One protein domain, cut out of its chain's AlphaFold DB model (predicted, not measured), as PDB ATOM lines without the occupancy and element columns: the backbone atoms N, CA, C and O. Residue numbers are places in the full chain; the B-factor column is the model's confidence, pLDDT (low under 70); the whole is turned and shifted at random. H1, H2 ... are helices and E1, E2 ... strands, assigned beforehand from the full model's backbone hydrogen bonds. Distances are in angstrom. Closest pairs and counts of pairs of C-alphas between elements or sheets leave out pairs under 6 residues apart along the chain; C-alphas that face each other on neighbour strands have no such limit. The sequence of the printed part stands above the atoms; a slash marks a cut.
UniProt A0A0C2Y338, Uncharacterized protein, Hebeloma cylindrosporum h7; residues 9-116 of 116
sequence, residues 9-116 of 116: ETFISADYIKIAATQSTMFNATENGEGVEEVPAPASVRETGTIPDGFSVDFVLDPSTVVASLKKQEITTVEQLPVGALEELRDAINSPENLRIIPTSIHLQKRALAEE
ATOM      1  N   GLU A   9      24.968  -8.091  91.365       94.31
ATOM      2  CA  GLU A   9      25.717  -9.324  91.099       94.31
ATOM      3  C   GLU A   9      26.913  -9.487  92.032       94.31
ATOM      4  O   GLU A   9      27.340 -10.607  92.295       94.31
ATOM      5  N   THR A  10      27.430  -8.388  92.588       94.19
ATOM      6  CA  THR A  10      28.548  -8.441  93.533       94.19
ATOM      7  C   THR A  10      28.186  -9.228  94.789       94.19
ATOM      8  O   THR A  10      29.076  -9.812  95.403       94.19
ATOM      9  N   PHE A  11      26.907  -9.286  95.154       94.88
ATOM     10  CA  PHE A  11      26.417  -9.966  96.351       94.88
ATOM     11  C   PHE A  11      25.778 -11.330  96.068       94.88
ATOM     12  O   PHE A  11      25.426 -12.028  97.013       94.88
ATOM     13  N   ILE A  12      25.622 -11.729  94.804       94.06
ATOM     14  CA  ILE A  12      24.982 -12.997  94.435       94.06
ATOM     15  C   ILE A  12      26.055 -14.081  94.313       94.06
ATOM     16  O   ILE A  12      26.989 -13.965  93.520       94.06
ATOM     17  N   SER A  13      25.922 -15.148  95.097       93.50
ATOM     18  CA  SER A  13      26.781 -16.329  94.993       93.50
ATOM     19  C   SER A  13      26.458 -17.111  93.724       93.50
ATOM     20  O   SER A  13      25.297 -17.217  93.345       93.50
ATOM     21  N   ALA A  14      27.454 -17.741  93.101       90.88
ATOM     22  CA  ALA A  14      27.223 -18.657  91.980       90.88
ATOM     23  C   ALA A  14      26.355 -19.870  92.373       90.88
ATOM     24  O   ALA A  14      25.667 -20.442  91.528       90.88
ATOM     25  N   ASP A  15      26.353 -20.237  93.657       91.88
ATOM     26  CA  ASP A  15      25.622 -21.391  94.181       91.88
ATOM     27  C   ASP A  15      24.259 -21.031  94.795       91.88
ATOM     28  O   ASP A  15      23.593 -21.913  95.336       91.88
ATOM     29  N   TYR A  16      23.792 -19.779  94.688       92.81
ATOM     30  CA  TYR A  16      22.528 -19.338  95.303       92.81
ATOM     31  C   TYR A  16      21.324 -20.216  94.916       92.81
ATOM     32  O   TYR A  16      20.450 -20.472  95.739       92.81
ATOM     33  N   ILE A  17      21.314 -20.761  93.693       91.62
ATOM     34  CA  ILE A  17      20.278 -21.694  93.229       91.62
ATOM     35  C   ILE A  17      20.302 -22.995  94.035       91.62
ATOM     36  O   ILE A  17      19.260 -23.458  94.492       91.62
ATOM     37  N   LYS A  18      21.491 -23.565  94.253       91.25
ATOM     38  CA  LYS A  18      21.651 -24.793  95.041       91.25
ATOM     39  C   LYS A  18      21.282 -24.555  96.499       91.25
ATOM     40  O   LYS A  18      20.660 -25.415  97.110       91.25
ATOM     41  N   ILE A  19      21.629 -23.387  97.043       92.00
ATOM     42  CA  ILE A  19      21.257 -23.010  98.409       92.00
ATOM     43  C   ILE A  19      19.732 -22.901  98.522       92.00
ATOM     44  O   ILE A  19      19.144 -23.501  99.420       92.00
ATOM     45  N   ALA A  20      19.071 -22.227  97.578       91.56
ATOM     46  CA  ALA A  20      17.612 -22.139  97.535       91.56
ATOM     47  C   ALA A  20      16.948 -23.517  97.397       91.56
ATOM     48  O   ALA A  20      15.937 -23.783  98.040       91.56
ATOM     49  N   ALA A  21      17.543 -24.428  96.627       90.94
ATOM     50  CA  ALA A  21      17.039 -25.785  96.459       90.94
ATOM     51  C   ALA A  21      17.057 -26.623  97.757       90.94
ATOM     52  O   ALA A  21      16.359 -27.630  97.837       90.94
ATOM     53  N   THR A  22      17.794 -26.208  98.797       89.81
ATOM     54  CA  THR A  22      17.749 -26.859 100.122       89.81
ATOM     55  C   THR A  22      16.476 -26.543 100.914       89.81
ATOM     56  O   THR A  22      16.170 -27.232 101.895       89.81
ATOM     57  N   GLN A  23      15.695 -25.542 100.495       87.38
ATOM     58  CA  GLN A  23      14.466 -25.136 101.178       87.38
ATOM     59  C   GLN A  23      13.456 -26.285 101.264       87.38
ATOM     60  O   GLN A  23      13.356 -27.131 100.376       87.38
ATOM     61  N   SER A  24      12.726 -26.348 102.383       87.44
ATOM     62  CA  SER A  24      11.642 -27.332 102.577       87.44
ATOM     63  C   SER A  24      10.377 -26.943 101.837       87.44
ATOM     64  O   SER A  24       9.508 -27.787 101.626       87.44
ATOM     65  N   THR A  25      10.271 -25.672 101.480       91.06
ATOM     66  CA  THR A  25       9.070 -25.062 100.946       91.06
ATOM     67  C   THR A  25       9.406 -24.188  99.748       91.06
ATOM     68  O   THR A  25      10.533 -23.725  99.563       91.06
ATOM     69  N   MET A  26       8.405 -24.005  98.904       91.50
ATOM     70  CA  MET A  26       8.394 -23.093  97.773       91.50
ATOM     71  C   MET A  26       7.053 -22.366  97.755       91.50
ATOM     72  O   MET A  26       6.145 -22.712  98.503       91.50
ATOM     73  N   PHE A  27       6.917 -21.359  96.908       92.00
ATOM     74  CA  PHE A  27       5.687 -20.598  96.777       92.00
ATOM     75  C   PHE A  27       5.016 -20.895  95.447       92.00
ATOM     76  O   PHE A  27       5.674 -20.832  94.412       92.00
ATOM     77  N   ASN A  28       3.711 -21.141  95.474       89.88
ATOM     78  CA  ASN A  28       2.862 -21.183  94.289       89.88
ATOM     79  C   ASN A  28       2.038 -19.905  94.184       89.88
ATOM     80  O   ASN A  28       1.740 -19.278  95.195       89.88
ATOM     81  N   ALA A  29       1.659 -19.526  92.964       84.56
ATOM     82  CA  ALA A  29       0.647 -18.494  92.776       84.56
ATOM     83  C   ALA A  29      -0.711 -19.047  93.231       84.56
ATOM     84  O   ALA A  29      -1.043 -20.186  92.904       84.56
ATOM     85  N   THR A  30      -1.483 -18.250  93.966       83.88
ATOM     86  CA  THR A  30      -2.846 -18.627  94.361       83.88
ATOM     87  C   THR A  30      -3.751 -18.749  93.131       83.88
ATOM     88  O   THR A  30      -3.491 -18.116  92.106       83.88
ATOM     89  N   GLU A  31      -4.844 -19.517  93.220       75.69
ATOM     90  CA  GLU A  31      -5.788 -19.719  92.098       75.69
ATOM     91  C   GLU A  31      -6.348 -18.406  91.520       75.69
ATOM     92  O   GLU A  31      -6.651 -18.326  90.331       75.69
ATOM     93  N   ASN A  32      -6.428 -17.356  92.340       73.25
ATOM     94  CA  ASN A  32      -6.905 -16.036  91.924       73.25
ATOM     95  C   ASN A  32      -5.796 -15.148  91.328       73.25
ATOM     96  O   ASN A  32      -6.079 -14.046  90.871       73.25
ATOM     97  N   GLY A  33      -4.531 -15.584  91.356       67.25
ATOM     98  CA  GLY A  33      -3.375 -14.832  90.859       67.25
ATOM     99  C   GLY A  33      -2.986 -13.604  91.693       67.25
ATOM    100  O   GLY A  33      -2.029 -12.917  91.350       67.25
ATOM    101  N   GLU A  34      -3.700 -13.329  92.788       70.62
ATOM    102  CA  GLU A  34      -3.508 -12.143  93.638       70.62
ATOM    103  C   GLU A  34      -2.462 -12.338  94.747       70.62
ATOM    104  O   GLU A  34      -2.197 -11.422  95.524       70.62
ATOM    105  N   GLY A  35      -1.856 -13.521  94.857       77.12
ATOM    106  CA  GLY A  35      -0.880 -13.778  95.906       77.12
ATOM    107  C   GLY A  35      -0.081 -15.051  95.709       77.12
ATOM    108  O   GLY A  35      -0.152 -15.712  94.671       77.12
ATOM    109  N   VAL A  36       0.680 -15.385  96.748       86.06
ATOM    110  CA  VAL A  36       1.413 -16.643  96.842       86.06
ATOM    111  C   VAL A  36       0.988 -17.442  98.057       86.06
ATOM    112  O   VAL A  36       0.682 -16.870  99.102       86.06
ATOM    113  N   GLU A  37       1.027 -18.760  97.931       91.00
ATOM    114  CA  GLU A  37       0.887 -19.692  99.044       91.00
ATOM    115  C   GLU A  37       2.149 -20.540  99.196       91.00
ATOM    116  O   GLU A  37       2.784 -20.916  98.208       91.00
ATOM    117  N   GLU A  38       2.529 -20.816 100.441       91.56
ATOM    118  CA  GLU A  38       3.674 -21.664 100.755       91.56
ATOM    119  C   GLU A  38       3.271 -23.138 100.653       91.56
ATOM    120  O   GLU A  38       2.359 -23.604 101.338       91.56
ATOM    121  N   VAL A  39       3.977 -23.882  99.809       90.50
ATOM    122  CA  VAL A  39       3.767 -25.308  99.567       90.50
ATOM    123  C   VAL A  39       5.058 -26.086  99.828       90.50
ATOM    124  O   VAL A  39       6.153 -25.530  99.708       90.50
ATOM    125  N   PRO A  40       4.986 -27.384 100.168       91.06
ATOM    126  CA  PRO A  40       6.179 -28.216 100.282       91.06
ATOM    127  C   PRO A  40       6.967 -28.241  98.968       91.06
ATOM    128  O   PRO A  40       6.399 -28.479  97.901       91.06
ATOM    129  N   ALA A  41       8.281 -28.031  99.045       88.56
ATOM    130  CA  ALA A  41       9.155 -28.172  97.890       88.56
ATOM    131  C   ALA A  41       9.220 -29.656  97.476       88.56
ATOM    132  O   ALA A  41       9.396 -30.523  98.342       88.56
ATOM    133  N   PRO A  42       9.106 -29.982  96.175       86.12
ATOM    134  CA  PRO A  42       9.278 -31.345  95.695       86.12
ATOM    135  C   PRO A  42      10.641 -31.905  96.114       86.12
ATOM    136  O   PRO A  42      11.655 -31.213  96.021       86.12
ATOM    137  N   ALA A  43      10.687 -33.176  96.525       85.56
ATOM    138  CA  ALA A  43      11.937 -33.830  96.925       85.56
ATOM    139  C   ALA A  43      13.017 -33.748  95.830       85.56
ATOM    140  O   ALA A  43      14.184 -33.491  96.127       85.56
ATOM    141  N   SER A  44      12.596 -33.817  94.561       83.88
ATOM    142  CA  SER A  44      13.465 -33.680  93.392       83.88
ATOM    143  C   SER A  44      14.253 -32.370  93.359       83.88
ATOM    144  O   SER A  44      15.384 -32.367  92.880       83.88
ATOM    145  N   VAL A  45      13.710 -31.269  93.890       85.81
ATOM    146  CA  VAL A  45      14.409 -29.975  93.952       85.81
ATOM    147  C   VAL A  45      15.646 -30.089  94.836       85.81
ATOM    148  O   VAL A  45      16.740 -29.708  94.425       85.81
ATOM    149  N   ARG A  46      15.499 -30.704  96.013       82.44
ATOM    150  CA  ARG A  46      16.600 -30.932  96.960       82.44
ATOM    151  C   ARG A  46      17.617 -31.933  96.438       82.44
ATOM    152  O   ARG A  46      18.813 -31.738  96.621       82.44
ATOM    153  N   GLU A  47      17.143 -32.998  95.800       84.81
ATOM    154  CA  GLU A  47      17.998 -34.071  95.289       84.81
ATOM    155  C   GLU A  47      18.840 -33.623  94.090       84.81
ATOM    156  O   GLU A  47      20.002 -34.007  93.967       84.81
ATOM    157  N   THR A  48      18.271 -32.801  93.207       85.12
ATOM    158  CA  THR A  48      18.934 -32.368  91.965       85.12
ATOM    159  C   THR A  48      19.576 -30.988  92.065       85.12
ATOM    160  O   THR A  48      20.356 -30.614  91.189       85.12
ATOM    161  N   GLY A  49      19.232 -30.199  93.086       84.94
ATOM    162  CA  GLY A  49      19.637 -28.797  93.194       84.94
ATOM    163  C   GLY A  49      19.063 -27.906  92.085       84.94
ATOM    164  O   GLY A  49      19.585 -26.816  91.855       84.94
ATOM    165  N   THR A  50      18.044 -28.381  91.361       87.75
ATOM    166  CA  THR A  50      17.469 -27.716  90.187       87.75
ATOM    167  C   THR A  50      16.074 -27.191  90.504       87.75
ATOM    168  O   THR A  50      15.264 -27.871  91.135       87.75
ATOM    169  N   ILE A  51      15.791 -25.971  90.056       89.75
ATOM    170  CA  ILE A  51      14.492 -25.322  90.244       89.75
ATOM    171  C   ILE A  51      13.531 -25.781  89.141       89.75
ATOM    172  O   ILE A  51      13.946 -25.822  87.982       89.75
ATOM    173  N   PRO A  52      12.270 -26.126  89.465       88.38
ATOM    174  CA  PRO A  52      11.301 -26.558  88.464       88.38
ATOM    175  C   PRO A  52      10.984 -25.462  87.438       88.38
ATOM    176  O   PRO A  52      11.029 -24.269  87.753       88.38
ATOM    177  N   ASP A  53      10.597 -25.871  86.229       88.50
ATOM    178  CA  ASP A  53      10.140 -24.950  85.187       88.50
ATOM    179  C   ASP A  53       8.962 -24.089  85.670       88.50
ATOM    180  O   ASP A  53       8.038 -24.570  86.327       88.50
ATOM    181  N   GLY A  54       8.998 -22.796  85.338       88.75
ATOM    182  CA  GLY A  54       8.007 -21.813  85.791       88.75
ATOM    183  C   GLY A  54       8.276 -21.224  87.180       88.75
ATOM    184  O   GLY A  54       7.518 -20.353  87.616       88.75
ATOM    185  N   PHE A  55       9.356 -21.642  87.848       91.44
ATOM    186  CA  PHE A  55       9.814 -21.076  89.115       91.44
ATOM    187  C   PHE A  55      11.186 -20.419  88.985       91.44
ATOM    188  O   PHE A  55      11.977 -20.669  88.074       91.44
ATOM    189  N   SER A  56      11.479 -19.518  89.911       92.75
ATOM    190  CA  SER A  56      12.741 -18.796  89.992       92.75
ATOM    191  C   SER A  56      13.125 -18.577  91.446       92.75
ATOM    192  O   SER A  56      12.281 -18.615  92.342       92.75
ATOM    193  N   VAL A  57      14.417 -18.367  91.677       92.88
ATOM    194  CA  VAL A  57      14.924 -18.011  92.999       92.88
ATOM    195  C   VAL A  57      14.845 -16.506  93.159       92.88
ATOM    196  O   VAL A  57      15.396 -15.752  92.358       92.88
ATOM    197  N   ASP A  58      14.164 -16.087  94.210       93.31
ATOM    198  CA  ASP A  58      13.991 -14.699  94.586       93.31
ATOM    199  C   ASP A  58      14.636 -14.428  95.940       93.31
ATOM    200  O   ASP A  58      14.723 -15.311  96.800       93.31
ATOM    201  N   PHE A  59      15.088 -13.191  96.113       93.00
ATOM    202  CA  PHE A  59      15.682 -12.724  97.353       93.00
ATOM    203  C   PHE A  59      14.622 -11.965  98.157       93.00
ATOM    204  O   PHE A  59      13.992 -11.043  97.639       93.00
ATOM    205  N   VAL A  60      14.428 -12.329  99.427       91.88
ATOM    206  CA  VAL A  60      13.514 -11.608 100.331       91.88
ATOM    207  C   VAL A  60      13.989 -10.162 100.493       91.88
ATOM    208  O   VAL A  60      13.218  -9.228 100.280       91.88
ATOM    209  N   LEU A  61      15.274  -9.987 100.801       91.94
ATOM    210  CA  LEU A  61      16.013  -8.739 100.683       91.94
ATOM    211  C   LEU A  61      16.821  -8.771  99.384       91.94
ATOM    212  O   LEU A  61      17.849  -9.454  99.314       91.94
ATOM    213  N   ASP A  62      16.369  -8.035  98.364       91.50
ATOM    214  CA  ASP A  62      17.078  -7.982  97.084       91.50
ATOM    215  C   ASP A  62      18.462  -7.319  97.253       91.50
ATOM    216  O   ASP A  62      18.577  -6.268  97.898       91.50
ATOM    217  N   PRO A  63      19.531  -7.882  96.656       93.62
ATOM    218  CA  PRO A  63      20.869  -7.318  96.790       93.62
ATOM    219  C   PRO A  63      20.996  -5.881  96.261       93.62
ATOM    220  O   PRO A  63      21.862  -5.129  96.710       93.62
ATOM    221  N   SER A  64      20.112  -5.445  95.360       92.44
ATOM    222  CA  SER A  64      20.057  -4.053  94.893       92.44
ATOM    223  C   SER A  64      19.706  -3.087  96.024       92.44
ATOM    224  O   SER A  64      20.180  -1.952  96.031       92.44
ATOM    225  N   THR A  65      18.936  -3.525  97.027       92.12
ATOM    226  CA  THR A  65      18.652  -2.724  98.227       92.12
ATOM    227  C   THR A  65      19.919  -2.488  99.051       92.12
ATOM    228  O   THR A  65      20.116  -1.385  99.570       92.12
ATOM    229  N   VAL A  66      20.816  -3.478  99.126       93.31
ATOM    230  CA  VAL A  66      22.131  -3.328  99.773       93.31
ATOM    231  C   VAL A  66      22.990  -2.336  98.996       93.31
ATOM    232  O   VAL A  66      23.502  -1.387  99.588       93.31
ATOM    233  N   VAL A  67      23.070  -2.474  97.667       94.00
ATOM    234  CA  VAL A  67      23.790  -1.528  96.793       94.00
ATOM    235  C   VAL A  67      23.266  -0.101  96.979       94.00
ATOM    236  O   VAL A  67      24.048   0.825  97.187       94.00
ATOM    237  N   ALA A  68      21.945   0.094  96.962       93.31
ATOM    238  CA  ALA A  68      21.329   1.405  97.153       93.31
ATOM    239  C   ALA A  68      21.633   1.992  98.543       93.31
ATOM    240  O   ALA A  68      21.865   3.196  98.674       93.31
ATOM    241  N   SER A  69      21.662   1.153  99.579       93.94
ATOM    242  CA  SER A  69      21.964   1.567 100.954       93.94
ATOM    243  C   SER A  69      23.435   1.938 101.150       93.94
ATOM    244  O   SER A  69      23.734   2.899 101.860       93.94
ATOM    245  N   LEU A  70      24.353   1.227 100.492       94.56
ATOM    246  CA  LEU A  70      25.781   1.555 100.467       94.56
ATOM    247  C   LEU A  70      26.037   2.841  99.676       94.56
ATOM    248  O   LEU A  70      26.747   3.727 100.147       94.56
ATOM    249  N   LYS A  71      25.357   3.011  98.537       94.25
ATOM    250  CA  LYS A  71      25.441   4.227  97.719       94.25
ATOM    251  C   LYS A  71      25.011   5.480  98.488       94.25
ATOM    252  O   LYS A  71      25.625   6.528  98.321       94.25
ATOM    253  N   LYS A  72      23.995   5.383  99.358       95.06
ATOM    254  CA  LYS A  72      23.577   6.481 100.257       95.06
ATOM    255  C   LYS A  72      24.654   6.890 101.268       95.06
ATOM    256  O   LYS A  72      24.602   8.002 101.774       95.06
ATOM    257  N   GLN A  73      25.604   6.003 101.553       94.56
ATOM    258  CA  GLN A  73      26.763   6.243 102.417       94.56
ATOM    259  C   GLN A  73      28.025   6.571 101.603       94.56
ATOM    260  O   GLN A  73      29.130   6.493 102.127       94.56
ATOM    261  N   GLU A  74      27.871   6.890 100.311       94.69
ATOM    262  CA  GLU A  74      28.968   7.186  99.377       94.69
ATOM    263  C   GLU A  74      29.933   6.003  99.138       94.69
ATOM    264  O   GLU A  74      31.026   6.164  98.584       94.69
ATOM    265  N   ILE A  75      29.499   4.783  99.479       95.06
ATOM    266  CA  ILE A  75      30.197   3.532  99.175       95.06
ATOM    267  C   ILE A  75      29.654   2.997  97.846       95.06
ATOM    268  O   ILE A  75      28.503   2.577  97.735       95.06
ATOM    269  N   THR A  76      30.489   3.038  96.811       94.38
ATOM    270  CA  THR A  76      30.136   2.693  95.425       94.38
ATOM    271  C   THR A  76      31.052   1.639  94.811       94.38
ATOM    272  O   THR A  76      30.727   1.100  93.754       94.38
ATOM    273  N   THR A  77      32.172   1.315  95.460       95.19
ATOM    274  CA  THR A  77      33.146   0.327  94.989       95.19
ATOM    275  C   THR A  77      33.484  -0.685  96.078       95.19
ATOM    276  O   THR A  77      33.345  -0.410  97.271       95.19
ATOM    277  N   VAL A  78      33.898  -1.884  95.670       93.25
ATOM    278  CA  VAL A  78      34.231  -2.986  96.585       93.25
ATOM    279  C   VAL A  78      35.364  -2.595  97.529       93.25
ATOM    280  O   VAL A  78      35.338  -2.939  98.704       93.25
ATOM    281  N   GLU A  79      36.338  -1.834  97.039       94.12
ATOM    282  CA  GLU A  79      37.529  -1.440  97.788       94.12
ATOM    283  C   GLU A  79      37.232  -0.420  98.905       94.12
ATOM    284  O   GLU A  79      38.073  -0.206  99.776       94.12
ATOM    285  N   GLN A  80      36.048   0.205  98.895       94.50
ATOM    286  CA  GLN A  80      35.578   1.084  99.972       94.50
ATOM    287  C   GLN A  80      34.958   0.312 101.144       94.50
ATOM    288  O   GLN A  80      34.730   0.901 102.203       94.50
ATOM    289  N   LEU A  81      34.654  -0.979 100.972       93.25
ATOM    290  CA  LEU A  81      34.103  -1.796 102.044       93.25
ATOM    291  C   LEU A  81      35.183  -2.138 103.081       93.25
ATOM    292  O   LEU A  81      36.341  -2.369 102.720       93.25
ATOM    293  N   PRO A  82      34.816  -2.230 104.371       93.75
ATOM    294  CA  PRO A  82      35.699  -2.793 105.381       93.75
ATOM    295  C   PRO A  82      36.160  -4.205 104.998       93.75
ATOM    296  O   PRO A  82      35.434  -4.960 104.347       93.75
ATOM    297  N   VAL A  83      37.363  -4.580 105.439       92.62
ATOM    298  CA  VAL A  83      37.901  -5.933 105.232       92.62
ATOM    299  C   VAL A  83      36.924  -6.962 105.812       92.62
ATOM    300  O   VAL A  83      36.524  -6.838 106.964       92.62
ATOM    301  N   GLY A  84      36.532  -7.951 105.006       92.06
ATOM    302  CA  GLY A  84      35.567  -8.996 105.377       92.06
ATOM    303  C   GLY A  84      34.091  -8.626 105.167       92.06
ATOM    304  O   GLY A  84      33.275  -9.519 104.961       92.06
ATOM    305  N   ALA A  85      33.735  -7.338 105.090       93.69
ATOM    306  CA  ALA A  85      32.329  -6.924 104.999       93.69
ATOM    307  C   ALA A  85      31.635  -7.401 103.711       93.69
ATOM    308  O   ALA A  85      30.440  -7.683 103.715       93.69
ATOM    309  N   LEU A  86      32.367  -7.512 102.595       93.44
ATOM    310  CA  LEU A  86      31.807  -8.066 101.359       93.44
ATOM    311  C   LEU A  86      31.382  -9.531 101.536       93.44
ATOM    312  O   LEU A  86      30.335  -9.926 101.030       93.44
ATOM    313  N   GLU A  87      32.204 -10.329 102.214       93.94
ATOM    314  CA  GLU A  87      31.935 -11.748 102.452       93.94
ATOM    315  C   GLU A  87      30.756 -11.906 103.412       93.94
ATOM    316  O   GLU A  87      29.813 -12.617 103.090       93.94
ATOM    317  N   GLU A  88      30.716 -11.129 104.497       94.19
ATOM    318  CA  GLU A  88      29.586 -11.126 105.437       94.19
ATOM    319  C   GLU A  88      28.260 -10.740 104.762       94.19
ATOM    320  O   GLU A  88      27.231 -11.388 104.966       94.19
ATOM    321  N   LEU A  89      28.272  -9.702 103.919       94.50
ATOM    322  CA  LEU A  89      27.088  -9.284 103.167       94.50
ATOM    323  C   LEU A  89      26.663 -10.345 102.150       94.50
ATOM    324  O   LEU A  89      25.467 -10.570 101.974       94.50
ATOM    325  N   ARG A  90      27.614 -11.016 101.491       95.12
ATOM    326  CA  ARG A  90      27.321 -12.149 100.601       95.12
ATOM    327  C   ARG A  90      26.697 -13.301 101.370       95.12
ATOM    328  O   ARG A  90      25.678 -13.818 100.922       95.12
ATOM    329  N   ASP A  91      27.253 -13.679 102.509       94.06
ATOM    330  CA  ASP A  91      26.743 -14.790 103.310       94.06
ATOM    331  C   ASP A  91      25.321 -14.507 103.802       94.06
ATOM    332  O   ASP A  91      24.441 -15.358 103.682       94.06
ATOM    333  N   ALA A  92      25.054 -13.279 104.256       94.69
ATOM    334  CA  ALA A  92      23.713 -12.860 104.650       94.69
ATOM    335  C   ALA A  92      22.726 -12.872 103.468       94.69
ATOM    336  O   ALA A  92      21.620 -13.401 103.583       94.69
ATOM    337  N   ILE A  93      23.124 -12.326 102.314       96.00
ATOM    338  CA  ILE A  93      22.271 -12.251 101.119       96.00
ATOM    339  C   ILE A  93      21.968 -13.630 100.534       96.00
ATOM    340  O   ILE A  93      20.850 -13.858 100.075       96.00
ATOM    341  N   ASN A  94      22.932 -14.547 100.555       95.44
ATOM    342  CA  ASN A  94      22.772 -15.903 100.032       95.44
ATOM    343  C   ASN A  94      22.355 -16.905 101.113       95.44
ATOM    344  O   ASN A  94      22.322 -18.103 100.837       95.44
ATOM    345  N   SER A  95      22.029 -16.441 102.325       94.19
ATOM    346  CA  SER A  95      21.491 -17.299 103.375       94.19
ATOM    347  C   SER A  95      20.226 -18.000 102.870       94.19
ATOM    348  O   SER A  95      19.391 -17.358 102.221       94.19
ATOM    349  N   PRO A  96      20.020 -19.288 103.205       91.56
ATOM    350  CA  PRO A  96      18.778 -19.988 102.902       91.56
ATOM    351  C   PRO A  96      17.530 -19.202 103.338       91.56
ATOM    352  O   PRO A  96      16.505 -19.254 102.673       91.56
ATOM    353  N   GLU A  97      17.606 -18.436 104.428       91.44
ATOM    354  CA  GLU A  97      16.481 -17.645 104.946       91.44
ATOM    355  C   GLU A  97      16.090 -16.474 104.034       91.44
ATOM    356  O   GLU A  97      14.928 -16.057 104.023       91.44
ATOM    357  N   ASN A  98      17.043 -15.966 103.247       94.50
ATOM    358  CA  ASN A  98      16.828 -14.877 102.302       94.50
ATOM    359  C   ASN A  98      16.427 -15.371 100.904       94.50
ATOM    360  O   ASN A  98      16.035 -14.562 100.070       94.50
ATOM    361  N   LEU A  99      16.510 -16.676 100.632       93.88
ATOM    362  CA  LEU A  99      16.263 -17.261  99.315       93.88
ATOM    363  C   LEU A  99      14.927 -18.000  99.285       93.88
ATOM    364  O   LEU A  99      14.725 -18.965 100.024       93.88
ATOM    365  N   ARG A 100      14.024 -17.595  98.390       93.00
ATOM    366  CA  ARG A 100      12.727 -18.252  98.177       93.00
ATOM    367  C   ARG A 100      12.595 -18.749  96.749       93.00
ATOM    368  O   ARG A 100      13.004 -18.078  95.810       93.00
ATOM    369  N   ILE A 101      11.976 -19.910  96.585       93.94
ATOM    370  CA  ILE A 101      11.567 -20.411  95.274       93.94
ATOM    371  C   ILE A 101      10.149 -19.901  95.040       93.94
ATOM    372  O   ILE A 101       9.243 -20.279  95.779       93.94
ATOM    373  N   ILE A 102       9.963 -19.028  94.056       92.38
ATOM    374  CA  ILE A 102       8.673 -18.398  93.744       92.38
ATOM    375  C   ILE A 102       8.339 -18.566  92.258       92.38
ATOM    376  O   ILE A 102       9.241 -18.844  91.464       92.38
ATOM    377  N   PRO A 103       7.081 -18.368  91.832       92.25
ATOM    378  CA  PRO A 103       6.733 -18.401  90.418       92.25
ATOM    379  C   PRO A 103       7.494 -17.319  89.643       92.25
ATOM    380  O   PRO A 103       7.580 -16.168  90.082       92.25
ATOM    381  N   THR A 104       8.013 -17.660  88.462       91.19
ATOM    382  CA  THR A 104       8.797 -16.739  87.623       91.19
ATOM    383  C   THR A 104       8.019 -15.467  87.282       91.19
ATOM    384  O   THR A 104       8.598 -14.386  87.247       91.19
ATOM    385  N   SER A 105       6.701 -15.566  87.084       88.69
ATOM    386  CA  SER A 105       5.835 -14.408  86.833       88.69
ATOM    387  C   SER A 105       5.915 -13.364  87.951       88.69
ATOM    388  O   SER A 105       6.003 -12.171  87.670       88.69
ATOM    389  N   ILE A 106       5.946 -13.807  89.208       87.69
ATOM    390  CA  ILE A 106       6.014 -12.942  90.389       87.69
ATOM    391  C   ILE A 106       7.422 -12.379  90.551       87.69
ATOM    392  O   ILE A 106       7.577 -11.188  90.809       87.69
ATOM    393  N   HIS A 107       8.450 -13.200  90.325       88.81
ATOM    394  CA  HIS A 107       9.836 -12.734  90.312       88.81
ATOM    395  C   HIS A 107      10.041 -11.586  89.311       88.81
ATOM    396  O   HIS A 107      10.591 -10.543  89.662       88.81
ATOM    397  N   LEU A 108       9.542 -11.738  88.080       87.56
ATOM    398  CA  LEU A 108       9.646 -10.706  87.048       87.56
ATOM    399  C   LEU A 108       8.866  -9.434  87.407       87.56
ATOM    400  O   LEU A 108       9.380  -8.340  87.193       87.56
ATOM    401  N   GLN A 109       7.670  -9.558  87.995       85.69
ATOM    402  CA  GLN A 109       6.901  -8.402  88.473       85.69
ATOM    403  C   GLN A 109       7.650  -7.627  89.565       85.69
ATOM    404  O   GLN A 109       7.769  -6.407  89.477       85.69
ATOM    405  N   LYS A 110       8.208  -8.326  90.565       84.38
ATOM    406  CA  LYS A 110       9.004  -7.695  91.632       84.38
ATOM    407  C   LYS A 110      10.234  -6.983  91.072       84.38
ATOM    408  O   LYS A 110      10.549  -5.883  91.511       84.38
ATOM    409  N   ARG A 111      10.908  -7.597  90.094       82.06
ATOM    410  CA  ARG A 111      12.066  -6.993  89.427       82.06
ATOM    411  C   ARG A 111      11.708  -5.731  88.651       82.06
ATOM    412  O   ARG A 111      12.420  -4.749  88.791       82.06
ATOM    413  N   ALA A 112      10.607  -5.741  87.900       83.12
ATOM    414  CA  ALA A 112      10.155  -4.564  87.162       83.12
ATOM    415  C   ALA A 112       9.867  -3.377  88.100       83.12
ATOM    416  O   ALA A 112      10.321  -2.273  87.837       83.12
ATOM    417  N   LEU A 113       9.206  -3.627  89.237       78.81
ATOM    418  CA  LEU A 113       8.918  -2.596  90.245       78.81
ATOM    419  C   LEU A 113      10.167  -2.048  90.953       78.81
ATOM    420  O   LEU A 113      10.121  -0.955  91.503       78.81
ATOM    421  N   ALA A 114      11.256  -2.818  91.002       71.44
ATOM    422  CA  ALA A 114      12.513  -2.401  91.625       71.44
ATOM    423  C   ALA A 114      13.441  -1.635  90.663       71.44
ATOM    424  O   ALA A 114      14.421  -1.040  91.114       71.44
ATOM    425  N   GLU A 115      13.161  -1.690  89.357       62.31
ATOM    426  CA  GLU A 115      13.903  -0.998  88.296       62.31
ATOM    427  C   GLU A 115      13.253   0.354  87.893       62.31
ATOM    428  O   GLU A 115      13.847   1.079  87.091       62.31
ATOM    429  N   GLU A 116      12.094   0.720  88.471       49.06
ATOM    430  CA  GLU A 116      11.458   2.061  88.408       49.06
ATOM    431  C   GLU A 116      11.952   3.014  89.513       49.06
ATOM    432  O   GLU A 116      12.173   4.209  89.196       49.06
TER     433      GLU A 116
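AT A GLANCE: This is residues 9 to 116 of the 116 residues of an uncharacterized protein of Hebeloma cylindrosporum h7 (UniProt A0A0C2Y338). The strand pair E3 and E4 makes the middle of a flat model, with the hairpin E1 and E2 beside it towards one end, E1 next to E4, and from E3 and E4 an arm made by H3, residues 72 to 84 and H4 reaches to the other end. H1 packs on E3 and E4, H5 folds back from the end of E4 beside E3, and H2 is a small helix near H1. The printed part has 108 residues, with five named helices and four named strands in the order H1 E1 E2 H2 E3 H3 H4 E4 H5. There are two sheets of two strands, E1 - E2 and E3 - E4, both antiparallel, and the class is mixed, helices and strands. The whole is only just compact, close to loose, with a radius of gyration of the C-alphas of 15.4 A, and spans 45 by 33 by 17 A.

IN THESE COORDINATES: H1, residues 16 to 21, begins with C-alpha 16 at (22.528, -19.338, 95.303). E1, residues 25 to 29, is 13.4 A long, and E2, residues 36 to 40, is 13.0 A. H2 follows at residues 43 to 48. E3, residues 55 to 59, is 13.1 A long and begins at (9.814, -21.076, 89.115). H3, residues 63 to 71, is 12.5 A long, and H4, residues 85 to 93, is 12.0 A. E4, residues 99 to 103, is 13.1 A long. H5, residues 104 to 114, is 15.3 A long and ends with C-alpha 114 at (12.513, -2.401, 91.625).

HOW THE PARTS SIT: The closest C-alphas of H1 and E4 are those of Ala 20 and Leu 99, 5.4 A apart. H1 and H2 are close but not clearly touching, with C-alphas 21 and 46 at 5.2 A. The hairpin E1 and E2 is antiparallel at 143 degrees, with N 26 and O 39 within hydrogen-bond range at 2.8 A. The closest C-alphas of E1 and E4 are those of Phe 27 and Ile 102, 4.8 A apart. E3 and E4 are antiparallel at 142 degrees, with N 58 and O 100 within hydrogen-bond range at 2.8 A. H3 and H4 are close but not clearly touching, closest at C-alphas 63 and 93, 6.7 A, and run opposite ways at a shallow tilt of 34 degrees, only just short of steep. The closest C-alphas of E3 and H5 are those of Phe 55 and Thr 104, 4.7 A apart. H3 and H5 are only just apart, at 8.4 A. In H1, H2, H3, H4 and H5 every O i to N i+4 pair is within hydrogen-bond range.

THE WHOLE: The two C-alphas farthest apart, those of Asn 32 and Val 83, are 47.8 A from each other. The printed part has no cut. The link from H3 to H4, 13 residues, is long. The mean pLDDT of the printed part is 89.4, and it is under 70 at residue 33 and at residues 115 to 116.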